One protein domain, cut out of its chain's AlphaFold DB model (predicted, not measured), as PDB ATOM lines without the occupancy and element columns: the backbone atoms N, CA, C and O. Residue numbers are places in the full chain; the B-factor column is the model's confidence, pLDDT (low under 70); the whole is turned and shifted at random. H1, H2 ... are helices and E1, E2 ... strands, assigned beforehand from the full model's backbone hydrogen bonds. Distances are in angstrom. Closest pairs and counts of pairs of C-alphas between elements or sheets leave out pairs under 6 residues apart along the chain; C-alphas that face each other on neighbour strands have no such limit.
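Overview. This is residues 170 to 254 of the 254 residues of an uncharacterized protein of Rhodobacteraceae bacterium C31 (UniProt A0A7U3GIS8). What shape do these coordinates draw? One sheet of five strands, E1 to E5, makes a wall; H1 covers E4 and E3 on one of its faces, and no named helix covers the other face. H2 packs on H1 as part of the helical side, and H3, the last helix, only grazes the sheet near its edge strand E1. What is it built of, and how large is it? The 85 printed residues hold the named elements E1, H1, E2, E3, E4, E5, H2 and H3 in that order along the chain, and the class is mixed, helices and strands. The sheet has the order E1, E5, E4, E3, E2, all antiparallel, and the whole is compact, with a radius of gyration of the C-alphas of 12.0 A and spans of 34 by 23 by 21 A.

Arrangement. Which strand pairs with the first one? E1, residues 174 to 177, is an edge strand, and its neighbour is E5, residues 225 to 228, antiparallel at 174 degrees. N 176 and O 226 are within hydrogen-bond range at 2.8 A, and so are N 174 and O 228 at 2.9 A. Where does the first helix stand? H1, residues 183 to 194, is on the sheet at a height over the sheet of 9.8 A, over E4, residues 212 to 216, and E3, residues 204 to 209. It runs along the strands, at 26 degrees to E4 on the local plane, and its closest C-alphas to E3 are those of Phe 194 and Phe 207, 6.2 A apart. How do the other strands join? E2, residues 198 to 201, is the other edge strand; E2, E3, E4 and E5 form a meander, each strand the antiparallel neighbour of the one before, and each successive two are a hairpin. N 198 and O 206 are 2.8 A apart between E2 and E3, N 207 and O 214 are 2.8 A apart between E3 and E4, and N 213 and O 227 are 2.9 A apart between E4 and E5, each within hydrogen-bond range. What do the last two helices meet? H2, residues 239 to 243, is not on the sheet but touches H1, which meets it with residues 186 to 190 alone; their closest C-alphas are those of Glu 189 and Leu 241, 6.1 A apart. H3, residues 248 to 253, touches H2 only at the corner, with the C-alphas of Leu 242 and Gly 248 closest at 4.5 A, and it grazes the sheet with residues 248 to 252. H3 is apart from H1, and in H1, H2 and H3 every O i to N i+4 pair is within hydrogen-bond range.

Along the chain. Where does the first element begin? E1 begins at C-alpha 174, at (51.472, -36.928, -11.992). How long are the longer elements? H1 measures 15.8 A from first to last C-alpha, from (30.627, -40.994, -13.940) at C-alpha 183. E3 measures 17.4 A and E4 13.7 A. Where does the last element end? H3 ends at C-alpha 253, at (50.947, -41.504, -21.209).

Size, cuts and confidence. How far does it reach? The two C-alphas farthest apart are those of Gly 202 and Cys 232, at 34.7 A. Is it continuous? The printed part has no cut and no long link; the links E4 to E5 and E5 to H2 are short, and the others are tight. Where is confidence low? The mean pLDDT of the printed part is 72.9, and 33 residues are under 70, among them residues 197 to 206 and 218 to 223.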
ATOM      1  N   THR A 170      56.323 -35.465  -6.261       42.97
ATOM      2  CA  THR A 170      57.726 -35.784  -6.500       42.97
ATOM      3  C   THR A 170      58.021 -35.385  -7.956       42.97
ATOM      4  O   THR A 170      57.102 -35.286  -8.774       42.97
ATOM      5  N   LYS A 171      59.284 -35.151  -8.335       50.47
ATOM      6  CA  LYS A 171      59.627 -34.905  -9.755       50.47
ATOM      7  C   LYS A 171      59.122 -36.012 -10.707       50.47
ATOM      8  O   LYS A 171      59.154 -35.815 -11.915       50.47
ATOM      9  N   GLU A 172      58.685 -37.144 -10.159       60.19
ATOM     10  CA  GLU A 172      58.360 -38.390 -10.841       60.19
ATOM     11  C   GLU A 172      56.862 -38.742 -10.777       60.19
ATOM     12  O   GLU A 172      56.468 -39.736 -11.373       60.19
ATOM     13  N   GLY A 173      56.017 -37.958 -10.094       65.38
ATOM     14  CA  GLY A 173      54.563 -38.173 -10.011       65.38
ATOM     15  C   GLY A 173      53.751 -37.386 -11.051       65.38
ATOM     16  O   GLY A 173      54.275 -36.506 -11.737       65.38
ATOM     17  N   ARG A 174      52.443 -37.668 -11.155       69.56
ATOM     18  CA  ARG A 174      51.472 -36.928 -11.992       69.56
ATOM     19  C   ARG A 174      50.135 -36.742 -11.292       69.56
ATOM     20  O   ARG A 174      49.717 -37.577 -10.498       69.56
ATOM     21  N   ALA A 175      49.450 -35.658 -11.635       68.31
ATOM     22  CA  ALA A 175      48.112 -35.358 -11.146       68.31
ATOM     23  C   ALA A 175      47.235 -34.805 -12.276       68.31
ATOM     24  O   ALA A 175      47.729 -34.098 -13.159       68.31
ATOM     25  N   LEU A 176      45.939 -35.101 -12.220       71.00
ATOM     26  CA  LEU A 176      44.920 -34.618 -13.145       71.00
ATOM     27  C   LEU A 176      43.637 -34.316 -12.385       71.00
ATOM     28  O   LEU A 176      43.111 -35.174 -11.689       71.00
ATOM     29  N   SER A 177      43.110 -33.117 -12.590       70.94
ATOM     30  CA  SER A 177      41.761 -32.735 -12.177       70.94
ATOM     31  C   SER A 177      40.920 -32.630 -13.441       70.94
ATOM     32  O   SER A 177      41.221 -31.798 -14.299       70.94
ATOM     33  N   SER A 178      39.892 -33.462 -13.571       75.06
ATOM     34  CA  SER A 178      39.056 -33.517 -14.772       75.06
ATOM     35  C   SER A 178      37.607 -33.888 -14.445       75.06
ATOM     36  O   SER A 178      37.177 -33.890 -13.293       75.06
ATOM     37  N   VAL A 179      36.821 -34.165 -15.474       79.81
ATOM     38  CA  VAL A 179      35.477 -34.730 -15.377       79.81
ATOM     39  C   VAL A 179      35.423 -36.023 -16.187       79.81
ATOM     40  O   VAL A 179      36.305 -36.306 -16.999       79.81
ATOM     41  N   SER A 180      34.391 -36.823 -15.935       81.50
ATOM     42  CA  SER A 180      34.053 -37.970 -16.768       81.50
ATOM     43  C   SER A 180      32.684 -37.735 -17.387       81.50
ATOM     44  O   SER A 180      31.754 -37.327 -16.687       81.50
ATOM     45  N   SER A 181      32.554 -38.013 -18.683       79.88
ATOM     46  CA  SER A 181      31.261 -38.017 -19.373       79.88
ATOM     47  C   SER A 181      30.349 -39.162 -18.918       79.88
ATOM     48  O   SER A 181      29.150 -39.116 -19.176       79.88
ATOM     49  N   ASP A 182      30.912 -40.181 -18.263       87.81
ATOM     50  CA  ASP A 182      30.199 -41.338 -17.726       87.81
ATOM     51  C   ASP A 182      30.713 -41.644 -16.309       87.81
ATOM     52  O   ASP A 182      31.600 -42.472 -16.085       87.81
ATOM     53  N   SER A 183      30.177 -40.909 -15.331       82.00
ATOM     54  CA  SER A 183      30.627 -40.994 -13.940       82.00
ATOM     55  C   SER A 183      30.319 -42.339 -13.282       82.00
ATOM     56  O   SER A 183      31.025 -42.723 -12.352       82.00
ATOM     57  N   GLU A 184      29.293 -43.060 -13.745       88.25
ATOM     58  CA  GLU A 184      28.964 -44.397 -13.240       88.25
ATOM     59  C   GLU A 184      29.984 -45.428 -13.726       88.25
ATOM     60  O   GLU A 184      30.522 -46.185 -12.911       88.25
ATOM     61  N   ALA A 185      30.321 -45.409 -15.022       91.62
ATOM     62  CA  ALA A 185      31.368 -46.269 -15.566       91.62
ATOM     63  C   ALA A 185      32.730 -45.965 -14.929       91.62
ATOM     64  O   ALA A 185      33.452 -46.890 -14.551       91.62
ATOM     65  N   PHE A 186      33.058 -44.681 -14.738       91.94
ATOM     66  CA  PHE A 186      34.278 -44.284 -14.037       91.94
ATOM     67  C   PHE A 186      34.316 -44.830 -12.607       91.94
ATOM     68  O   PHE A 186      35.315 -45.415 -12.193       91.94
ATOM     69  N   PHE A 187      33.227 -44.671 -11.851       89.69
ATOM     70  CA  PHE A 187      33.150 -45.150 -10.475       89.69
ATOM     71  C   PHE A 187      33.292 -46.675 -10.385       89.69
ATOM     72  O   PHE A 187      34.023 -47.176  -9.529       89.69
ATOM     73  N   ALA A 188      32.641 -47.419 -11.284       94.00
ATOM     74  CA  ALA A 188      32.747 -48.874 -11.344       94.00
ATOM     75  C   ALA A 188      34.180 -49.331 -11.660       94.00
ATOM     76  O   ALA A 188      34.701 -50.242 -11.014       94.00
ATOM     77  N   GLU A 189      34.842 -48.671 -12.611       95.69
ATOM     78  CA  GLU A 189      36.226 -48.975 -12.974       95.69
ATOM     79  C   GLU A 189      37.208 -48.605 -11.852       95.69
ATOM     80  O   GLU A 189      38.123 -49.377 -11.556       95.69
ATOM     81  N   ALA A 190      36.988 -47.483 -11.158       87.50
ATOM     82  CA  ALA A 190      37.743 -47.121  -9.962       87.50
ATOM     83  C   ALA A 190      37.576 -48.175  -8.858       87.50
ATOM     84  O   ALA A 190      38.572 -48.611  -8.282       87.50
ATOM     85  N   CYS A 191      36.355 -48.680  -8.638       89.06
ATOM     86  CA  CYS A 191      36.110 -49.770  -7.692       89.06
ATOM     87  C   CYS A 191      36.836 -51.062  -8.082       89.06
ATOM     88  O   CYS A 191      37.334 -51.785  -7.220       89.06
ATOM     89  N   ARG A 192      36.919 -51.364  -9.381       92.62
ATOM     90  CA  ARG A 192      37.648 -52.533  -9.887       92.62
ATOM     91  C   ARG A 192      39.159 -52.404  -9.673       92.62
ATOM     92  O   ARG A 192      39.811 -53.401  -9.373       92.62
ATOM     93  N   CYS A 193      39.704 -51.204  -9.854       87.69
ATOM     94  CA  CYS A 193      41.140 -50.935  -9.782       87.69
ATOM     95  C   CYS A 193      41.649 -50.777  -8.342       87.69
ATOM     96  O   CYS A 193      42.703 -51.311  -8.002       87.69
ATOM     97  N   PHE A 194      40.905 -50.058  -7.501       80.75
ATOM     98  CA  PHE A 194      41.321 -49.660  -6.151       80.75
ATOM     99  C   PHE A 194      40.561 -50.396  -5.036       80.75
ATOM    100  O   PHE A 194      40.963 -50.334  -3.878       80.75
ATOM    101  N   GLY A 195      39.475 -51.105  -5.357       79.12
ATOM    102  CA  GLY A 195      38.561 -51.666  -4.362       79.12
ATOM    103  C   GLY A 195      37.494 -50.665  -3.911       79.12
ATOM    104  O   GLY A 195      37.221 -49.672  -4.580       79.12
ATOM    105  N   ALA A 196      36.841 -50.945  -2.781       77.69
ATOM    106  CA  ALA A 196      35.752 -50.103  -2.286       77.69
ATOM    107  C   ALA A 196      36.265 -48.716  -1.835       77.69
ATOM    108  O   ALA A 196      37.269 -48.656  -1.122       77.69
ATOM    109  N   PRO A 197      35.581 -47.614  -2.194       69.94
ATOM    110  CA  PRO A 197      35.975 -46.285  -1.752       69.94
ATOM    111  C   PRO A 197      35.611 -46.032  -0.290       69.94
ATOM    112  O   PRO A 197      34.668 -46.612   0.253       69.94
ATOM    113  N   ALA A 198      36.284 -45.057   0.312       51.88
ATOM    114  CA  ALA A 198      35.777 -44.368   1.487       51.88
ATOM    115  C   ALA A 198      34.673 -43.380   1.068       51.88
ATOM    116  O   ALA A 198      34.916 -42.443   0.302       51.88
ATOM    117  N   GLU A 199      33.455 -43.579   1.574       59.16
ATOM    118  CA  GLU A 199      32.338 -42.653   1.372       59.16
ATOM    119  C   GLU A 199      32.423 -41.506   2.386       59.16
ATOM    120  O   GLU A 199      32.309 -41.707   3.595       59.16
ATOM    121  N   LEU A 200      32.631 -40.287   1.888       47.25
ATOM    122  CA  LEU A 200      32.840 -39.096   2.721       47.25
ATOM    123  C   LEU A 200      31.561 -38.256   2.893       47.25
ATOM    124  O   LEU A 200      31.603 -37.166   3.467       47.25
ATOM    125  N   GLY A 201      30.425 -38.781   2.424       45.66
ATOM    126  CA  GLY A 201      29.113 -38.143   2.477       45.66
ATOM    127  C   GLY A 201      28.860 -37.166   1.327       45.66
ATOM    128  O   GLY A 201      29.776 -36.686   0.661       45.66
ATOM    129  N   GLY A 202      27.579 -36.886   1.064       56.09
ATOM    130  CA  GLY A 202      27.166 -35.925   0.037       56.09
ATOM    131  C   GLY A 202      27.574 -36.310  -1.389       56.09
ATOM    132  O   GLY A 202      27.784 -35.417  -2.197       56.09
ATOM    133  N   GLY A 203      27.719 -37.607  -1.691       61.34
ATOM    134  CA  GLY A 203      28.153 -38.107  -3.004       61.34
ATOM    135  C   GLY A 203      29.654 -37.949  -3.283       61.34
ATOM    136  O   GLY A 203      30.059 -37.958  -4.444       61.34
ATOM    137  N   VAL A 204      30.468 -37.768  -2.238       63.78
ATOM    138  CA  VAL A 204      31.932 -37.697  -2.321       63.78
ATOM    139  C   VAL A 204      32.548 -39.060  -2.005       63.78
ATOM    140  O   VAL A 204      32.265 -39.639  -0.955       63.78
ATOM    141  N   TYR A 205      33.436 -39.531  -2.881       65.88
ATOM    142  CA  TYR A 205      34.100 -40.830  -2.754       65.88
ATOM    143  C   TYR A 205      35.610 -40.694  -2.903       65.88
ATOM    144  O   TYR A 205      36.082 -39.977  -3.786       65.88
ATOM    145  N   PHE A 206      36.359 -41.403  -2.062       63.94
ATOM    146  CA  PHE A 206      37.818 -41.410  -2.083       63.94
ATOM    147  C   PHE A 206      38.357 -42.832  -2.249       63.94
ATOM    148  O   PHE A 206      37.969 -43.734  -1.508       63.94
ATOM    149  N   PHE A 207      39.248 -43.019  -3.215       70.38
ATOM    150  CA  PHE A 207      39.961 -44.264  -3.474       70.38
ATOM    151  C   PHE A 207      41.445 -44.037  -3.224       70.38
ATOM    152  O   PHE A 207      41.991 -43.021  -3.650       70.38
ATOM    153  N   GLU A 208      42.106 -44.992  -2.585       69.25
ATOM    154  CA  GLU A 208      43.521 -44.892  -2.236       69.25
ATOM    155  C   GLU A 208      44.220 -46.233  -2.446       69.25
ATOM    156  O   GLU A 208      43.633 -47.305  -2.304       69.25
ATOM    157  N   SER A 209      45.493 -46.152  -2.803       66.56
ATOM    158  CA  SER A 209      46.451 -47.248  -2.856       66.56
ATOM    159  C   SER A 209      47.830 -46.711  -2.474       66.56
ATOM    160  O   SER A 209      48.038 -45.499  -2.446       66.56
ATOM    161  N   ASP A 210      48.807 -47.597  -2.292       66.19
ATOM    162  CA  ASP A 210      50.176 -47.222  -1.911       66.19
ATOM    163  C   ASP A 210      50.847 -46.188  -2.842       66.19
ATOM    164  O   ASP A 210      51.782 -45.502  -2.427       66.19
ATOM    165  N   ASN A 211      50.420 -46.088  -4.109       63.38
ATOM    166  CA  ASN A 211      51.056 -45.234  -5.120       63.38
ATOM    167  C   ASN A 211      50.087 -44.326  -5.909       63.38
ATOM    168  O   ASN A 211      50.513 -43.595  -6.806       63.38
ATOM    169  N   ALA A 212      48.788 -44.366  -5.614       69.75
ATOM    170  CA  ALA A 212      47.799 -43.564  -6.328       69.75
ATOM    171  C   ALA A 212      46.538 -43.323  -5.499       69.75
ATOM    172  O   ALA A 212      46.155 -44.174  -4.696       69.75
ATOM    173  N   GLU A 213      45.852 -42.217  -5.772       73.56
ATOM    174  CA  GLU A 213      44.571 -41.859  -5.158       73.56
ATOM    175  C   GLU A 213      43.610 -41.223  -6.172       73.56
ATOM    176  O   GLU A 213      44.031 -40.610  -7.159       73.56
ATOM    177  N   ILE A 214      42.306 -41.368  -5.919       73.31
ATOM    178  CA  ILE A 214      41.227 -40.751  -6.694       73.31
ATOM    179  C   ILE A 214      40.211 -40.115  -5.749       73.31
ATOM    180  O   ILE A 214      39.740 -40.755  -4.811       73.31
ATOM    181  N   LEU A 215      39.788 -38.891  -6.050       70.31
ATOM    182  CA  LEU A 215      38.722 -38.196  -5.338       70.31
ATOM    183  C   LEU A 215      37.596 -37.802  -6.299       70.31
ATOM    184  O   LEU A 215      37.775 -36.968  -7.182       70.31
ATOM    185  N   VAL A 216      36.414 -38.384  -6.097       73.19
ATOM    186  CA  VAL A 216      35.192 -38.145  -6.883       73.19
ATOM    187  C   VAL A 216      34.240 -37.245  -6.097       73.19
ATOM    188  O   VAL A 216      34.043 -37.453  -4.900       73.19
ATOM    189  N   ARG A 217      33.632 -36.246  -6.753       70.75
ATOM    190  CA  ARG A 217      32.702 -35.286  -6.127       70.75
ATOM    191  C   ARG A 217      31.504 -34.945  -7.025       70.75
ATOM    192  O   ARG A 217      31.676 -34.905  -8.245       70.75
ATOM    193  N   PRO A 218      30.326 -34.620  -6.452       57.50
ATOM    194  CA  PRO A 218      29.193 -34.099  -7.209       57.50
ATOM    195  C   PRO A 218      29.478 -32.671  -7.686       57.50
ATOM    196  O   PRO A 218      30.045 -31.849  -6.962       57.50
ATOM    197  N   VAL A 219      29.109 -32.383  -8.931       52.25
ATOM    198  CA  VAL A 219      29.667 -31.253  -9.680       52.25
ATOM    199  C   VAL A 219      28.919 -29.946  -9.415       52.25
ATOM    200  O   VAL A 219      27.726 -29.832  -9.678       52.25
ATOM    201  N   ALA A 220      29.679 -28.920  -9.027       37.88
ATOM    202  CA  ALA A 220      29.459 -27.550  -9.498       37.88
ATOM    203  C   ALA A 220      30.758 -26.851  -9.934       37.88
ATOM    204  O   ALA A 220      30.684 -25.754 -10.469       37.88
ATOM    205  N   ASP A 221      31.937 -27.464  -9.743       44.84
ATOM    206  CA  ASP A 221      33.191 -26.766 -10.037       44.84
ATOM    207  C   ASP A 221      34.470 -27.642 -10.092       44.84
ATOM    208  O   ASP A 221      35.433 -27.258 -10.749       44.84
ATOM    209  N   ILE A 222      34.534 -28.808  -9.429       50.75
ATOM    210  CA  ILE A 222      35.640 -29.755  -9.646       50.75
ATOM    211  C   ILE A 222      35.110 -31.192  -9.614       50.75
ATOM    212  O   ILE A 222      34.467 -31.601  -8.644       50.75
ATOM    213  N   GLY A 223      35.386 -31.913 -10.700       68.62
ATOM    214  CA  GLY A 223      35.108 -33.331 -10.872       68.62
ATOM    215  C   GLY A 223      36.217 -34.201 -10.290       68.62
ATOM    216  O   GLY A 223      36.759 -33.916  -9.225       68.62
ATOM    217  N   ILE A 224      36.497 -35.304 -10.961       77.06
ATOM    218  CA  ILE A 224      37.405 -36.341 -10.498       77.06
ATOM    219  C   ILE A 224      38.847 -35.814 -10.448       77.06
ATOM    220  O   ILE A 224      39.388 -35.379 -11.467       77.06
ATOM    221  N   ASP A 225      39.476 -35.918  -9.281       76.19
ATOM    222  CA  ASP A 225      40.912 -35.699  -9.102       76.19
ATOM    223  C   ASP A 225      41.621 -37.059  -9.057       76.19
ATOM    224  O   ASP A 225      41.237 -37.920  -8.270       76.19
ATOM    225  N   LEU A 226      42.646 -37.259  -9.882       76.12
ATOM    226  CA  LEU A 226      43.479 -38.461  -9.934       76.12
ATOM    227  C   LEU A 226      44.940 -38.084  -9.691       76.12
ATOM    228  O   LEU A 226      45.484 -37.223 -10.387       76.12
ATOM    229  N   HIS A 227      45.594 -38.779  -8.765       72.62
ATOM    230  CA  HIS A 227      47.008 -38.600  -8.450       72.62
ATOM    231  C   HIS A 227      47.751 -39.937  -8.508       72.62
ATOM    232  O   HIS A 227      47.268 -40.953  -8.017       72.62
ATOM    233  N   VAL A 228      48.952 -39.920  -9.086       70.25
ATOM    234  CA  VAL A 228      49.935 -41.009  -9.038       70.25
ATOM    235  C   VAL A 228      51.230 -40.429  -8.485       70.25
ATOM    236  O   VAL A 228      51.792 -39.496  -9.066       70.25
ATOM    237  N   PHE A 229      51.694 -40.943  -7.351       61.41
ATOM    238  CA  PHE A 229      52.765 -40.304  -6.580       61.41
ATOM    239  C   PHE A 229      54.160 -40.536  -7.173       61.41
ATOM    240  O   PHE A 229      55.042 -39.684  -7.027       61.41
ATOM    241  N   ASP A 230      54.352 -41.673  -7.843       67.81
ATOM    242  CA  ASP A 230      55.616 -42.102  -8.437       67.81
ATOM    243  C   ASP A 230      55.343 -42.992  -9.665       67.81
ATOM    244  O   ASP A 230      54.850 -44.115  -9.542       67.81
ATOM    245  N   LEU A 231      55.652 -42.498 -10.868       72.19
ATOM    246  CA  LEU A 231      55.462 -43.244 -12.121       72.19
ATOM    247  C   LEU A 231      56.419 -44.435 -12.272       72.19
ATOM    248  O   LEU A 231      56.182 -45.298 -13.115       72.19
ATOM    249  N   CYS A 232      57.503 -44.487 -11.493       75.88
ATOM    250  CA  CYS A 232      58.446 -45.602 -11.510       75.88
ATOM    251  C   CYS A 232      57.921 -46.806 -10.714       75.88
ATOM    252  O   CYS A 232      58.486 -47.899 -10.802       75.88
ATOM    253  N   LYS A 233      56.849 -46.625  -9.935       73.19
ATOM    254  CA  LYS A 233      56.197 -47.686  -9.170       73.19
ATOM    255  C   LYS A 233      54.915 -48.154  -9.857       73.19
ATOM    256  O   LYS A 233      54.236 -47.361 -10.509       73.19
ATOM    257  N   PRO A 234      54.535 -49.431  -9.678       74.75
ATOM    258  CA  PRO A 234      53.231 -49.910 -10.110       74.75
ATOM    259  C   PRO A 234      52.111 -49.033  -9.545       74.75
ATOM    260  O   PRO A 234      52.163 -48.602  -8.392       74.75
ATOM    261  N   SER A 235      51.102 -48.770 -10.363       81.44
ATOM    262  CA  SER A 235      49.894 -48.049  -9.978       81.44
ATOM    263  C   SER A 235      48.681 -48.872 -10.413       81.44
ATOM    264  O   SER A 235      48.727 -49.481 -11.484       81.44
ATOM    265  N   PRO A 236      47.601 -48.912  -9.614       76.12
ATOM    266  CA  PRO A 236      46.357 -49.575 -10.002       76.12
ATOM    267  C   PRO A 236      45.584 -48.822 -11.097       76.12
ATOM    268  O   PRO A 236      44.587 -49.336 -11.596       76.12
ATOM    269  N   VAL A 237      46.017 -47.617 -11.480       87.25
ATOM    270  CA  VAL A 237      45.382 -46.814 -12.535       87.25
ATOM    271  C   VAL A 237      45.422 -47.565 -13.867       87.25
ATOM    272  O   VAL A 237      46.483 -47.735 -14.467       87.25
ATOM    273  N   SER A 238      44.253 -48.001 -14.337       90.31
ATOM    274  CA  SER A 238      44.105 -48.677 -15.622       90.31
ATOM    275  C   SER A 238      44.001 -47.683 -16.783       90.31
ATOM    276  O   SER A 238      43.619 -46.521 -16.621       90.31
ATOM    277  N   ASP A 239      44.278 -48.163 -17.994       90.62
ATOM    278  CA  ASP A 239      44.054 -47.385 -19.216       90.62
ATOM    279  C   ASP A 239      42.588 -47.011 -19.416       90.62
ATOM    280  O   ASP A 239      42.283 -45.936 -19.925       90.62
ATOM    281  N   GLU A 240      41.678 -47.897 -19.010       92.25
ATOM    282  CA  GLU A 240      40.244 -47.651 -19.109       92.25
ATOM    283  C   GLU A 240      39.820 -46.523 -18.166       92.25
ATOM    284  O   GLU A 240      39.087 -45.623 -18.570       92.25
ATOM    285  N   LEU A 241      40.375 -46.492 -16.952       91.25
ATOM    286  CA  LEU A 241      40.158 -45.407 -16.001       91.25
ATOM    287  C   LEU A 241      40.641 -44.061 -16.563       91.25
ATOM    288  O   LEU A 241      39.946 -43.053 -16.445       91.25
ATOM    289  N   LEU A 242      41.796 -44.044 -17.238       89.25
ATOM    290  CA  LEU A 242      42.317 -42.852 -17.918       89.25
ATOM    291  C   LEU A 242      41.507 -42.459 -19.160       89.25
ATOM    292  O   LEU A 242      41.426 -41.273 -19.476       89.25
ATOM    293  N   ARG A 243      40.921 -43.425 -19.876       90.94
ATOM    294  CA  ARG A 243      40.051 -43.181 -21.038       90.94
ATOM    295  C   ARG A 243      38.725 -42.543 -20.628       90.94
ATOM    296  O   ARG A 243      38.177 -41.752 -21.389       90.94
ATOM    297  N   LEU A 244      38.225 -42.894 -19.446       90.19
ATOM    298  CA  LEU A 244      36.994 -42.351 -18.873       90.19
ATOM    299  C   LEU A 244      37.174 -40.930 -18.311       90.19
ATOM    300  O   LEU A 244      36.173 -40.279 -18.019       90.19
ATOM    301  N   LEU A 245      38.412 -40.443 -18.174       86.56
ATOM    302  CA  LEU A 245      38.725 -39.064 -17.798       86.56
ATOM    303  C   LEU A 245      39.025 -38.211 -19.029       86.56
ATOM    304  O   LEU A 245      39.902 -38.545 -19.833       86.56
ATOM    305  N   ASP A 246      38.385 -37.048 -19.125       79.50
ATOM    306  CA  ASP A 246      38.680 -36.095 -20.191       79.50
ATOM    307  C   ASP A 246      40.159 -35.675 -20.119       79.50
ATOM    308  O   ASP A 246      40.643 -35.175 -19.100       79.50
ATOM    309  N   GLY A 247      40.912 -35.928 -21.196       76.06
ATOM    310  CA  GLY A 247      42.353 -35.647 -21.267       76.06
ATOM    311  C   GLY A 247      43.259 -36.604 -20.470       76.06
ATOM    312  O   GLY A 247      44.478 -36.400 -20.456       76.06
ATOM    313  N   GLY A 248      42.712 -37.660 -19.852       77.44
ATOM    314  CA  GLY A 248      43.463 -38.604 -19.013       77.44
ATOM    315  C   GLY A 248      44.594 -39.310 -19.751       77.44
ATOM    316  O   GLY A 248      45.749 -39.270 -19.320       77.44
ATOM    317  N   MET A 249      44.292 -39.859 -20.928       82.12
ATOM    318  CA  MET A 249      45.280 -40.550 -21.764       82.12
ATOM    319  C   MET A 249      46.437 -39.640 -22.192       82.12
ATOM    320  O   MET A 249      47.595 -40.045 -22.118       82.12
ATOM    321  N   ALA A 250      46.149 -38.401 -22.599       73.38
ATOM    322  CA  ALA A 250      47.179 -37.454 -23.028       73.38
ATOM    323  C   ALA A 250      48.088 -37.018 -21.866       73.38
ATOM    324  O   ALA A 250      49.282 -36.812 -22.057       73.38
ATOM    325  N   THR A 251      47.531 -36.909 -20.658       67.06
ATOM    326  CA  THR A 251      48.247 -36.381 -19.490       67.06
ATOM    327  C   THR A 251      49.136 -37.428 -18.821       67.06
ATOM    328  O   THR A 251      50.217 -37.088 -18.344       67.06
ATOM    329  N   PHE A 252      48.734 -38.702 -18.794       67.06
ATOM    330  CA  PHE A 252      49.476 -39.755 -18.081       67.06
ATOM    331  C   PHE A 252      50.324 -40.673 -18.964       67.06
ATOM    332  O   PHE A 252      51.196 -41.349 -18.427       67.06
ATOM    333  N   ARG A 253      50.126 -40.687 -20.291       65.88
ATOM    334  CA  ARG A 253      50.947 -41.504 -21.209       65.88
ATOM    335  C   ARG A 253      52.023 -40.740 -21.992       65.88
ATOM    336  O   ARG A 253      52.806 -41.391 -22.678       65.88
ATOM    337  N   ALA A 254      52.048 -39.405 -21.930       53.81
ATOM    338  CA  ALA A 254      53.117 -38.579 -22.522       53.81
ATOM    339  C   ALA A 254      54.449 -38.757 -21.786       53.81
ATOM    340  O   ALA A 254      55.520 -38.631 -22.406       53.81
TER     341      ALA A 254